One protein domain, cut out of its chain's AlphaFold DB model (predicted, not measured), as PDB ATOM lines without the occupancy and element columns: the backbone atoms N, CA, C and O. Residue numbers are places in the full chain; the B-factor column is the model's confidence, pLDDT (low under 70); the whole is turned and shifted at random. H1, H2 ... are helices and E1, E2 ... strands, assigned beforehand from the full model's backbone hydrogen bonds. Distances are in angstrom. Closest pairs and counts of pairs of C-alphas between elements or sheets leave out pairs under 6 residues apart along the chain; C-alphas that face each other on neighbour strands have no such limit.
ATOM      1  N   GLN A  15      35.290 -50.025  16.037       90.44
ATOM      2  CA  GLN A  15      36.500 -50.268  16.828       90.44
ATOM      3  C   GLN A  15      37.522 -49.140  16.627       90.44
ATOM      4  O   GLN A  15      37.504 -48.482  15.580       90.44
ATOM      5  N   PRO A  16      38.426 -48.914  17.596       90.69
ATOM      6  CA  PRO A  16      39.461 -47.895  17.471       90.69
ATOM      7  C   PRO A  16      40.470 -48.215  16.357       90.69
ATOM      8  O   PRO A  16      40.842 -49.366  16.132       90.69
ATOM      9  N   ILE A  17      40.932 -47.161  15.693       90.38
ATOM     10  CA  ILE A  17      42.079 -47.099  14.785       90.38
ATOM     11  C   ILE A  17      43.207 -46.447  15.586       90.38
ATOM     12  O   ILE A  17      43.122 -45.270  15.954       90.38
ATOM     13  N   ASN A  18      44.243 -47.221  15.908       87.19
ATOM     14  CA  ASN A  18      45.295 -46.781  16.825       87.19
ATOM     15  C   ASN A  18      46.373 -45.957  16.115       87.19
ATOM     16  O   ASN A  18      47.012 -45.111  16.746       87.19
ATOM     17  N   THR A  19      46.579 -46.192  14.817       90.12
ATOM     18  CA  THR A  19      47.505 -45.416  13.985       90.12
ATOM     19  C   THR A  19      46.913 -45.136  12.605       90.12
ATOM     20  O   THR A  19      46.022 -45.837  12.137       90.12
ATOM     21  N   GLN A  20      47.415 -44.100  11.931       90.44
ATOM     22  CA  GLN A  20      46.937 -43.706  10.598       90.44
ATOM     23  C   GLN A  20      47.182 -44.798   9.541       90.44
ATOM     24  O   GLN A  20      46.365 -44.962   8.643       90.44
ATOM     25  N   GLN A  21      48.247 -45.593   9.696       90.31
ATOM     26  CA  GLN A  21      48.588 -46.726   8.821       90.31
ATOM     27  C   GLN A  21      47.533 -47.842   8.842       90.31
ATOM     28  O   GLN A  21      47.457 -48.656   7.919       90.31
ATOM     29  N   GLU A  22      46.728 -47.908   9.906       91.12
ATOM     30  CA  GLU A  22      45.686 -48.920  10.062       91.12
ATOM     31  C   GLU A  22      44.418 -48.590   9.263       91.12
ATOM     32  O   GLU A  22      43.478 -49.382   9.301       91.12
ATOM     33  N   ALA A  23      44.358 -47.453   8.553       91.69
ATOM     34  CA  ALA A  23      43.121 -46.941   7.976       91.69
ATOM     35  C   ALA A  23      43.216 -46.485   6.514       91.69
ATOM     36  O   ALA A  23      44.217 -45.934   6.054       91.69
ATOM     37  N   PHE A  24      42.098 -46.660   5.817       93.38
ATOM     38  CA  PHE A  24      41.756 -45.977   4.577       93.38
ATOM     39  C   PHE A  24      40.737 -44.874   4.860       93.38
ATOM     40  O   PHE A  24      39.952 -44.968   5.809       93.38
ATOM     41  N   VAL A  25      40.728 -43.861   4.000       93.06
ATOM     42  CA  VAL A  25      39.588 -42.966   3.817       93.06
ATOM     43  C   VAL A  25      38.920 -43.342   2.509       93.06
ATOM     44  O   VAL A  25      39.597 -43.460   1.490       93.06
ATOM     45  N   GLU A  26      37.608 -43.513   2.532       92.56
ATOM     46  CA  GLU A  26      36.782 -43.723   1.348       92.56
ATOM     47  C   GLU A  26      35.753 -42.601   1.233       92.56
ATOM     48  O   GLU A  26      35.276 -42.092   2.245       92.56
ATOM     49  N   TRP A  27      35.431 -42.189   0.009       93.19
ATOM     50  CA  TRP A  27      34.425 -41.161  -0.250       93.19
ATOM     51  C   TRP A  27      33.764 -41.358  -1.611       93.19
ATOM     52  O   TRP A  27      34.286 -42.055  -2.487       93.19
ATOM     53  N   LEU A  28      32.616 -40.716  -1.800       92.31
ATOM     54  CA  LEU A  28      31.955 -40.588  -3.091       92.31
ATOM     55  C   LEU A  28      32.210 -39.198  -3.669       92.31
ATOM     56  O   LEU A  28      31.993 -38.191  -2.998       92.31
ATOM     57  N   GLU A  29      32.611 -39.129  -4.932       93.38
ATOM     58  CA  GLU A  29      32.846 -37.883  -5.651       93.38
ATOM     59  C   GLU A  29      32.044 -37.833  -6.951       93.38
ATOM     60  O   GLU A  29      32.336 -38.528  -7.919       93.38
ATOM     61  N   THR A  30      31.026 -36.974  -6.998       92.38
ATOM     62  CA  THR A  30      30.197 -36.793  -8.199       92.38
ATOM     63  C   THR A  30      30.291 -35.352  -8.676       92.38
ATOM     64  O   THR A  30      29.960 -34.433  -7.931       92.38
ATOM     65  N   ASN A  31      30.726 -35.146  -9.925       91.62
ATOM     66  CA  ASN A  31      30.897 -33.817 -10.527       91.62
ATOM     67  C   ASN A  31      31.725 -32.855  -9.642       91.62
ATOM     68  O   ASN A  31      31.364 -31.690  -9.486       91.62
ATOM     69  N   GLY A  32      32.798 -33.358  -9.018       88.38
ATOM     70  CA  GLY A  32      33.670 -32.588  -8.120       88.38
ATOM     71  C   GLY A  32      33.099 -32.316  -6.722       88.38
ATOM     72  O   GLY A  32      33.698 -31.568  -5.956       88.38
ATOM     73  N   THR A  33      31.941 -32.888  -6.374       92.88
ATOM     74  CA  THR A  33      31.366 -32.796  -5.023       92.88
ATOM     75  C   THR A  33      31.681 -34.060  -4.233       92.88
ATOM     76  O   THR A  33      31.255 -35.146  -4.631       92.88
ATOM     77  N   ILE A  34      32.381 -33.907  -3.107       94.00
ATOM     78  CA  ILE A  34      32.703 -34.985  -2.163       94.00
ATOM     79  C   ILE A  34      31.550 -35.193  -1.176       94.00
ATOM     80  O   ILE A  34      31.017 -34.243  -0.605       94.00
ATOM     81  N   THR A  35      31.179 -36.453  -0.964       91.31
ATOM     82  CA  THR A  35      30.130 -36.906  -0.042       91.31
ATOM     83  C   THR A  35      30.497 -38.271   0.545       91.31
ATOM     84  O   THR A  35      31.411 -38.924   0.050       91.31
ATOM     85  N   ASP A  36      29.768 -38.713   1.576       90.38
ATOM     86  CA  ASP A  36      29.859 -40.082   2.119       90.38
ATOM     87  C   ASP A  36      31.291 -40.490   2.525       90.38
ATOM     88  O   ASP A  36      31.781 -41.562   2.176       90.38
ATOM     89  N   VAL A  37      31.989 -39.573   3.205       92.00
ATOM     90  CA  VAL A  37      33.365 -39.777   3.667       92.00
ATOM     91  C   VAL A  37      33.363 -40.698   4.883       92.00
ATOM     92  O   VAL A  37      32.714 -40.391   5.883       92.00
ATOM     93  N   HIS A  38      34.137 -41.778   4.823       92.31
ATOM     94  CA  HIS A  38      34.317 -42.717   5.924       92.31
ATOM     95  C   HIS A  38      35.790 -43.029   6.165       92.31
ATOM     96  O   HIS A  38      36.583 -43.138   5.229       92.31
ATOM     97  N   ILE A  39      36.144 -43.248   7.429       92.75
ATOM     98  CA  ILE A  39      37.446 -43.770   7.843       92.75
ATOM     99  C   ILE A  39      37.265 -45.224   8.275       92.75
ATOM    100  O   ILE A  39      36.519 -45.538   9.206       92.75
ATOM    101  N   VAL A  40      37.966 -46.145   7.618       92.69
ATOM    102  CA  VAL A  40      37.779 -47.587   7.824       92.69
ATOM    103  C   VAL A  40      39.098 -48.327   7.966       92.69
ATOM    104  O   VAL A  40      40.097 -47.949   7.363       92.69
ATOM    105  N   HIS A  41      39.122 -49.406   8.756       92.69
ATOM    106  CA  HIS A  41      40.338 -50.210   8.900       92.69
ATOM    107  C   HIS A  41      40.777 -50.830   7.570       92.69
ATOM    108  O   HIS A  41      40.002 -51.521   6.900       92.69
ATOM    109  N   LYS A  42      42.065 -50.675   7.269       89.12
ATOM    110  CA  LYS A  42      42.814 -51.388   6.234       89.12
ATOM    111  C   LYS A  42      43.103 -52.825   6.683       89.12
ATOM    112  O   LYS A  42      43.353 -53.085   7.856       89.12
ATOM    113  N   VAL A  43      43.104 -53.781   5.756       83.31
ATOM    114  CA  VAL A  43      43.586 -55.154   6.017       83.31
ATOM    115  C   VAL A  43      45.120 -55.126   6.148       83.31
ATOM    116  O   VAL A  43      45.766 -54.505   5.304       83.31
ATOM    117  N   PRO A  44      45.731 -55.774   7.162       85.81
ATOM    118  CA  PRO A  44      45.164 -56.766   8.090       85.81
ATOM    119  C   PRO A  44      44.621 -56.209   9.418       85.81
ATOM    120  O   PRO A  44      44.209 -56.985  10.272       85.81
ATOM    121  N   TYR A  45      44.601 -54.893   9.614       84.44
ATOM    122  CA  TYR A  45      44.205 -54.249  10.875       84.44
ATOM    123  C   TYR A  45      42.693 -54.270  11.142       84.44
ATOM    124  O   TYR A  45      42.248 -53.959  12.243       84.44
ATOM    125  N   SER A  46      41.889 -54.655  10.148       82.25
ATOM    126  CA  SER A  46      40.449 -54.845  10.298       82.25
ATOM    127  C   SER A  46      40.138 -56.090  11.146       82.25
ATOM    128  O   SER A  46      40.400 -57.202  10.682       82.25
ATOM    129  N   PRO A  47      39.489 -55.956  12.321       79.44
ATOM    130  CA  PRO A  47      39.176 -57.098  13.190       79.44
ATOM    131  C   PRO A  47      38.227 -58.115  12.541       79.44
ATOM    132  O   PRO A  47      38.227 -59.281  12.916       79.44
ATOM    133  N   ASN A  48      37.456 -57.686  11.536       70.81
ATOM    134  CA  ASN A  48      36.509 -58.529  10.806       70.81
ATOM    135  C   ASN A  48      36.902 -58.740   9.332       70.81
ATOM    136  O   ASN A  48      36.049 -59.161   8.560       70.81
ATOM    137  N   ALA A  49      38.125 -58.384   8.908       66.50
ATOM    138  CA  ALA A  49      38.622 -58.437   7.516       66.50
ATOM    139  C   ALA A  49      37.770 -57.716   6.437       66.50
ATOM    140  O   ALA A  49      38.118 -57.733   5.257       66.50
ATOM    141  N   HIS A  50      36.676 -57.055   6.825       74.44
ATOM    142  CA  HIS A  50      35.652 -56.507   5.929       74.44
ATOM    143  C   HIS A  50      35.286 -55.050   6.251       74.44
ATOM    144  O   HIS A  50      34.216 -54.587   5.855       74.44
ATOM    145  N   CYS A  51      36.123 -54.329   7.011       85.62
ATOM    146  CA  CYS A  51      35.859 -52.916   7.319       85.62
ATOM    147  C   CYS A  51      35.933 -52.047   6.071       85.62
ATOM    148  O   CYS A  51      35.003 -51.292   5.801       85.62
ATOM    149  N   PHE A  52      37.008 -52.209   5.309       80.75
ATOM    150  CA  PHE A  52      37.095 -51.700   3.959       80.75
ATOM    151  C   PHE A  52      36.485 -52.731   3.012       80.75
ATOM    152  O   PHE A  52      37.015 -53.829   2.828       80.75
ATOM    153  N   GLN A  53      35.331 -52.411   2.439       69.38
ATOM    154  CA  GLN A  53      34.732 -53.257   1.418       69.38
ATOM    155  C   GLN A  53      35.177 -52.718   0.069       69.38
ATOM    156  O   GLN A  53      34.788 -51.609  -0.251       69.38
ATOM    157  N   HIS A  54      35.915 -53.457  -0.762       63.41
ATOM    158  CA  HIS A  54      36.125 -53.091  -2.174       63.41
ATOM    159  C   HIS A  54      34.812 -53.239  -2.973       63.41
ATOM    160  O   HIS A  54      34.712 -54.020  -3.916       63.41
ATOM    161  N   GLN A  55      33.737 -52.555  -2.577       59.84
ATOM    162  CA  GLN A  55      32.569 -52.430  -3.427       59.84
ATOM    163  C   GLN A  55      32.939 -51.536  -4.608       59.84
ATOM    164  O   GLN A  55      33.244 -50.355  -4.427       59.84
ATOM    165  N   ASN A  56      32.913 -52.116  -5.806       64.88
ATOM    166  CA  ASN A  56      33.060 -51.400  -7.066       64.88
ATOM    167  C   ASN A  56      31.807 -50.537  -7.293       64.88
ATOM    168  O   ASN A  56      30.876 -50.925  -8.000       64.88
ATOM    169  N   ARG A  57      31.734 -49.417  -6.572       75.19
ATOM    170  CA  ARG A  57      30.667 -48.425  -6.671       75.19
ATOM    171  C   ARG A  57      31.141 -47.309  -7.603       75.19
ATOM    172  O   ARG A  57      32.269 -46.847  -7.434       75.19
ATOM    173  N   PRO A  58      30.310 -46.856  -8.559       79.81
ATOM    174  CA  PRO A  58      30.620 -45.669  -9.346       79.81
ATOM    175  C   PRO A  58      30.960 -44.494  -8.433       79.81
ATOM    176  O   PRO A  58      30.367 -44.366  -7.361       79.81
ATOM    177  N   ASN A  59      31.875 -43.635  -8.881       87.94
ATOM    178  CA  ASN A  59      32.248 -42.398  -8.191       87.94
ATOM    179  C   ASN A  59      32.886 -42.595  -6.812       87.94
ATOM    180  O   ASN A  59      33.015 -41.633  -6.065       87.94
ATOM    181  N   ARG A  60      33.276 -43.817  -6.449       88.69
ATOM    182  CA  ARG A  60      33.983 -44.062  -5.201       88.69
ATOM    183  C   ARG A  60      35.479 -43.897  -5.390       88.69
ATOM    184  O   ARG A  60      36.045 -44.423  -6.344       88.69
ATOM    185  N   ASN A  61      36.092 -43.233  -4.428       91.19
ATOM    186  CA  ASN A  61      37.530 -43.138  -4.285       91.19
ATOM    187  C   ASN A  61      37.931 -43.642  -2.899       91.19
ATOM    188  O   ASN A  61      37.147 -43.574  -1.947       91.19
ATOM    189  N   ASP A  62      39.159 -44.129  -2.795       91.88
ATOM    190  CA  ASP A  62      39.769 -44.523  -1.537       91.88
ATOM    191  C   ASP A  62      41.278 -44.270  -1.558       91.88
ATOM    192  O   ASP A  62      41.925 -44.344  -2.604       91.88
ATOM    193  N   LEU A  63      41.831 -43.909  -0.400       93.38
ATOM    194  CA  LEU A  63      43.261 -43.667  -0.229       93.38
ATOM    195  C   LEU A  63      43.681 -43.933   1.217       93.38
ATOM    196  O   LEU A  63      42.881 -43.796   2.146       93.38
ATOM    197  N   GLU A  64      44.930 -44.347   1.422       93.50
ATOM    198  CA  GLU A  64      45.482 -44.538   2.765       93.50
ATOM    199  C   GLU A  64      45.376 -43.232   3.554       93.50
ATOM    200  O   GLU A  64      45.685 -42.151   3.042       93.50
ATOM    201  N   LEU A  65      44.929 -43.325   4.808       92.62
ATOM    202  CA  LEU A  65      44.674 -42.134   5.613       92.62
ATOM    203  C   LEU A  65      45.946 -41.299   5.798       92.62
ATOM    204  O   LEU A  65      45.874 -40.075   5.754       92.62
ATOM    205  N   GLU A  66      47.109 -41.930   5.959       92.19
ATOM    206  CA  GLU A  66      48.376 -41.196   6.049       92.19
ATOM    207  C   GLU A  66      48.659 -40.367   4.787       92.19
ATOM    208  O   GLU A  66      48.976 -39.184   4.900       92.19
ATOM    209  N   THR A  67      48.412 -40.917   3.595       93.81
ATOM    210  CA  THR A  67      48.567 -40.184   2.332       93.81
ATOM    211  C   THR A  67      47.574 -39.028   2.221       93.81
ATOM    212  O   THR A  67      47.948 -37.932   1.811       93.81
ATOM    213  N   VAL A  68      46.312 -39.230   2.619       92.75
ATOM    214  CA  VAL A  68      45.309 -38.150   2.640       92.75
ATOM    215  C   VAL A  68      45.763 -36.999   3.533       92.75
ATOM    216  O   VAL A  68      45.654 -35.835   3.152       92.75
ATOM    217  N   LEU A  69      46.288 -37.315   4.719       90.50
ATOM    218  CA  LEU A  69      46.722 -36.317   5.694       90.50
ATOM    219  C   LEU A  69      47.957 -35.526   5.238       90.50
ATOM    220  O   LEU A  69      48.143 -34.397   5.701       90.50
ATOM    221  N   GLU A  70      48.757 -36.081   4.326       93.75
ATOM    222  CA  GLU A  70      49.900 -35.417   3.689       93.75
ATOM    223  C   GLU A  70      49.511 -34.504   2.516       93.75
ATOM    224  O   GLU A  70      50.319 -33.667   2.110       93.75
ATOM    225  N   ILE A  71      48.282 -34.604   1.992       94.44
ATOM    226  CA  ILE A  71      47.780 -33.781   0.882       94.44
ATOM    227  C   ILE A  71      46.848 -32.695   1.453       94.44
ATOM    228  O   ILE A  71      45.667 -32.960   1.691       94.44
ATOM    229  N   PRO A  72      47.312 -31.441   1.652       93.44
ATOM    230  CA  PRO A  72      46.566 -30.451   2.436       93.44
ATOM    231  C   PRO A  72      45.181 -30.118   1.873       93.44
ATOM    232  O   PRO A  72      44.233 -29.932   2.633       93.44
ATOM    233  N   GLN A  73      45.069 -30.050   0.544       94.12
ATOM    234  CA  GLN A  73      43.810 -29.739  -0.128       94.12
ATOM    235  C   GLN A  73      42.810 -30.894   0.018       94.12
ATOM    236  O   GLN A  73      41.699 -30.672   0.483       94.12
ATOM    237  N   LEU A  74      43.237 -32.132  -0.246       93.06
ATOM    238  CA  LEU A  74      42.388 -33.317  -0.112       93.06
ATOM    239  C   LEU A  74      41.932 -33.535   1.337       93.06
ATOM    240  O   LEU A  74      40.757 -33.778   1.586       93.06
ATOM    241  N   LYS A  75      42.839 -33.369   2.309       92.00
ATOM    242  CA  LYS A  75      42.507 -33.414   3.738       92.00
ATOM    243  C   LYS A  75      41.381 -32.438   4.098       92.00
ATOM    244  O   LYS A  75      40.485 -32.785   4.867       92.00
ATOM    245  N   LYS A  76      41.443 -31.214   3.562       92.31
ATOM    246  CA  LYS A  76      40.419 -30.183   3.763       92.31
ATOM    247  C   LYS A  76      39.109 -30.551   3.070       92.31
ATOM    248  O   LYS A  76      38.058 -30.421   3.691       92.31
ATOM    249  N   ASP A  77      39.173 -31.017   1.827       93.06
ATOM    250  CA  ASP A  77      37.991 -31.357   1.028       93.06
ATOM    251  C   ASP A  77      37.223 -32.558   1.608       93.06
ATOM    252  O   ASP A  77      35.999 -32.607   1.528       93.06
ATOM    253  N   LEU A  78      37.926 -33.478   2.278       91.62
ATOM    254  CA  LEU A  78      37.346 -34.612   3.006       91.62
ATOM    255  C   LEU A  78      36.869 -34.265   4.428       91.62
ATOM    256  O   LEU A  78      36.353 -35.134   5.125       91.62
ATOM    257  N   GLY A  79      37.042 -33.020   4.887       89.62
ATOM    258  CA  GLY A  79      36.595 -32.592   6.217       89.62
ATOM    259  C   GLY A  79      37.379 -33.206   7.384       89.62
ATOM    260  O   GLY A  79      36.834 -33.353   8.473       89.62
TER     261      GLY A  79
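This is residues 15 to 79 of the 81 residues of an uncharacterized protein of Aliivibrio fischeri (UniProt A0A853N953). What is the shape? A twisted sheet, the long hairpin E1 and E2 with shorter E3 beside E1, bears two short helices: H1 stands up from it, H2 grazes it. How is it built? The 65 printed residues include E1, E2, E3, H1, H2 in that order; the sheet E2 - E1 - E3 is antiparallel, the class mixed. It is compact, radius of gyration of the C-alphas 11.8 A, spanning 34 by 26 by 15 A.

How do strands pair? E1, residues 23 to 30, is antiparallel to E2, residues 33 to 41 (N 24 and O 40, 2.8 A), and E3, residues 60 to 64 (N 25 and O 63, 2.8 A). Where are the helices? H1, residues 65 to 70, stands up from the sheet; its closest C-alphas to E1 are Leu 65 and Phe 24, 4.9 A. H2, residues 72 to 77, only grazes the sheet, and only just touches H1, only at the corner, with 3 pairs of C-alphas within 8 A, the closest Leu 69 and Lys 75, 5.5 A. In both, every O i to N i+4 pair is within hydrogen-bond range.

Where to look? E1 begins at C-alpha 23 (43.121, -46.941, 7.976); H2 ends at C-alpha 77 (37.991, -31.357, 1.028). How long are they? E1 measures 23.1 A, E2 24.0 A, E3 14.0 A.

How large? The farthest C-alphas, Asn 31 and Pro 47, are 34.2 A apart. Any weak places? The printed part has no cut; the E2 to E3 link is long; pLDDT is under 70 at residues 49 and 53 to 56.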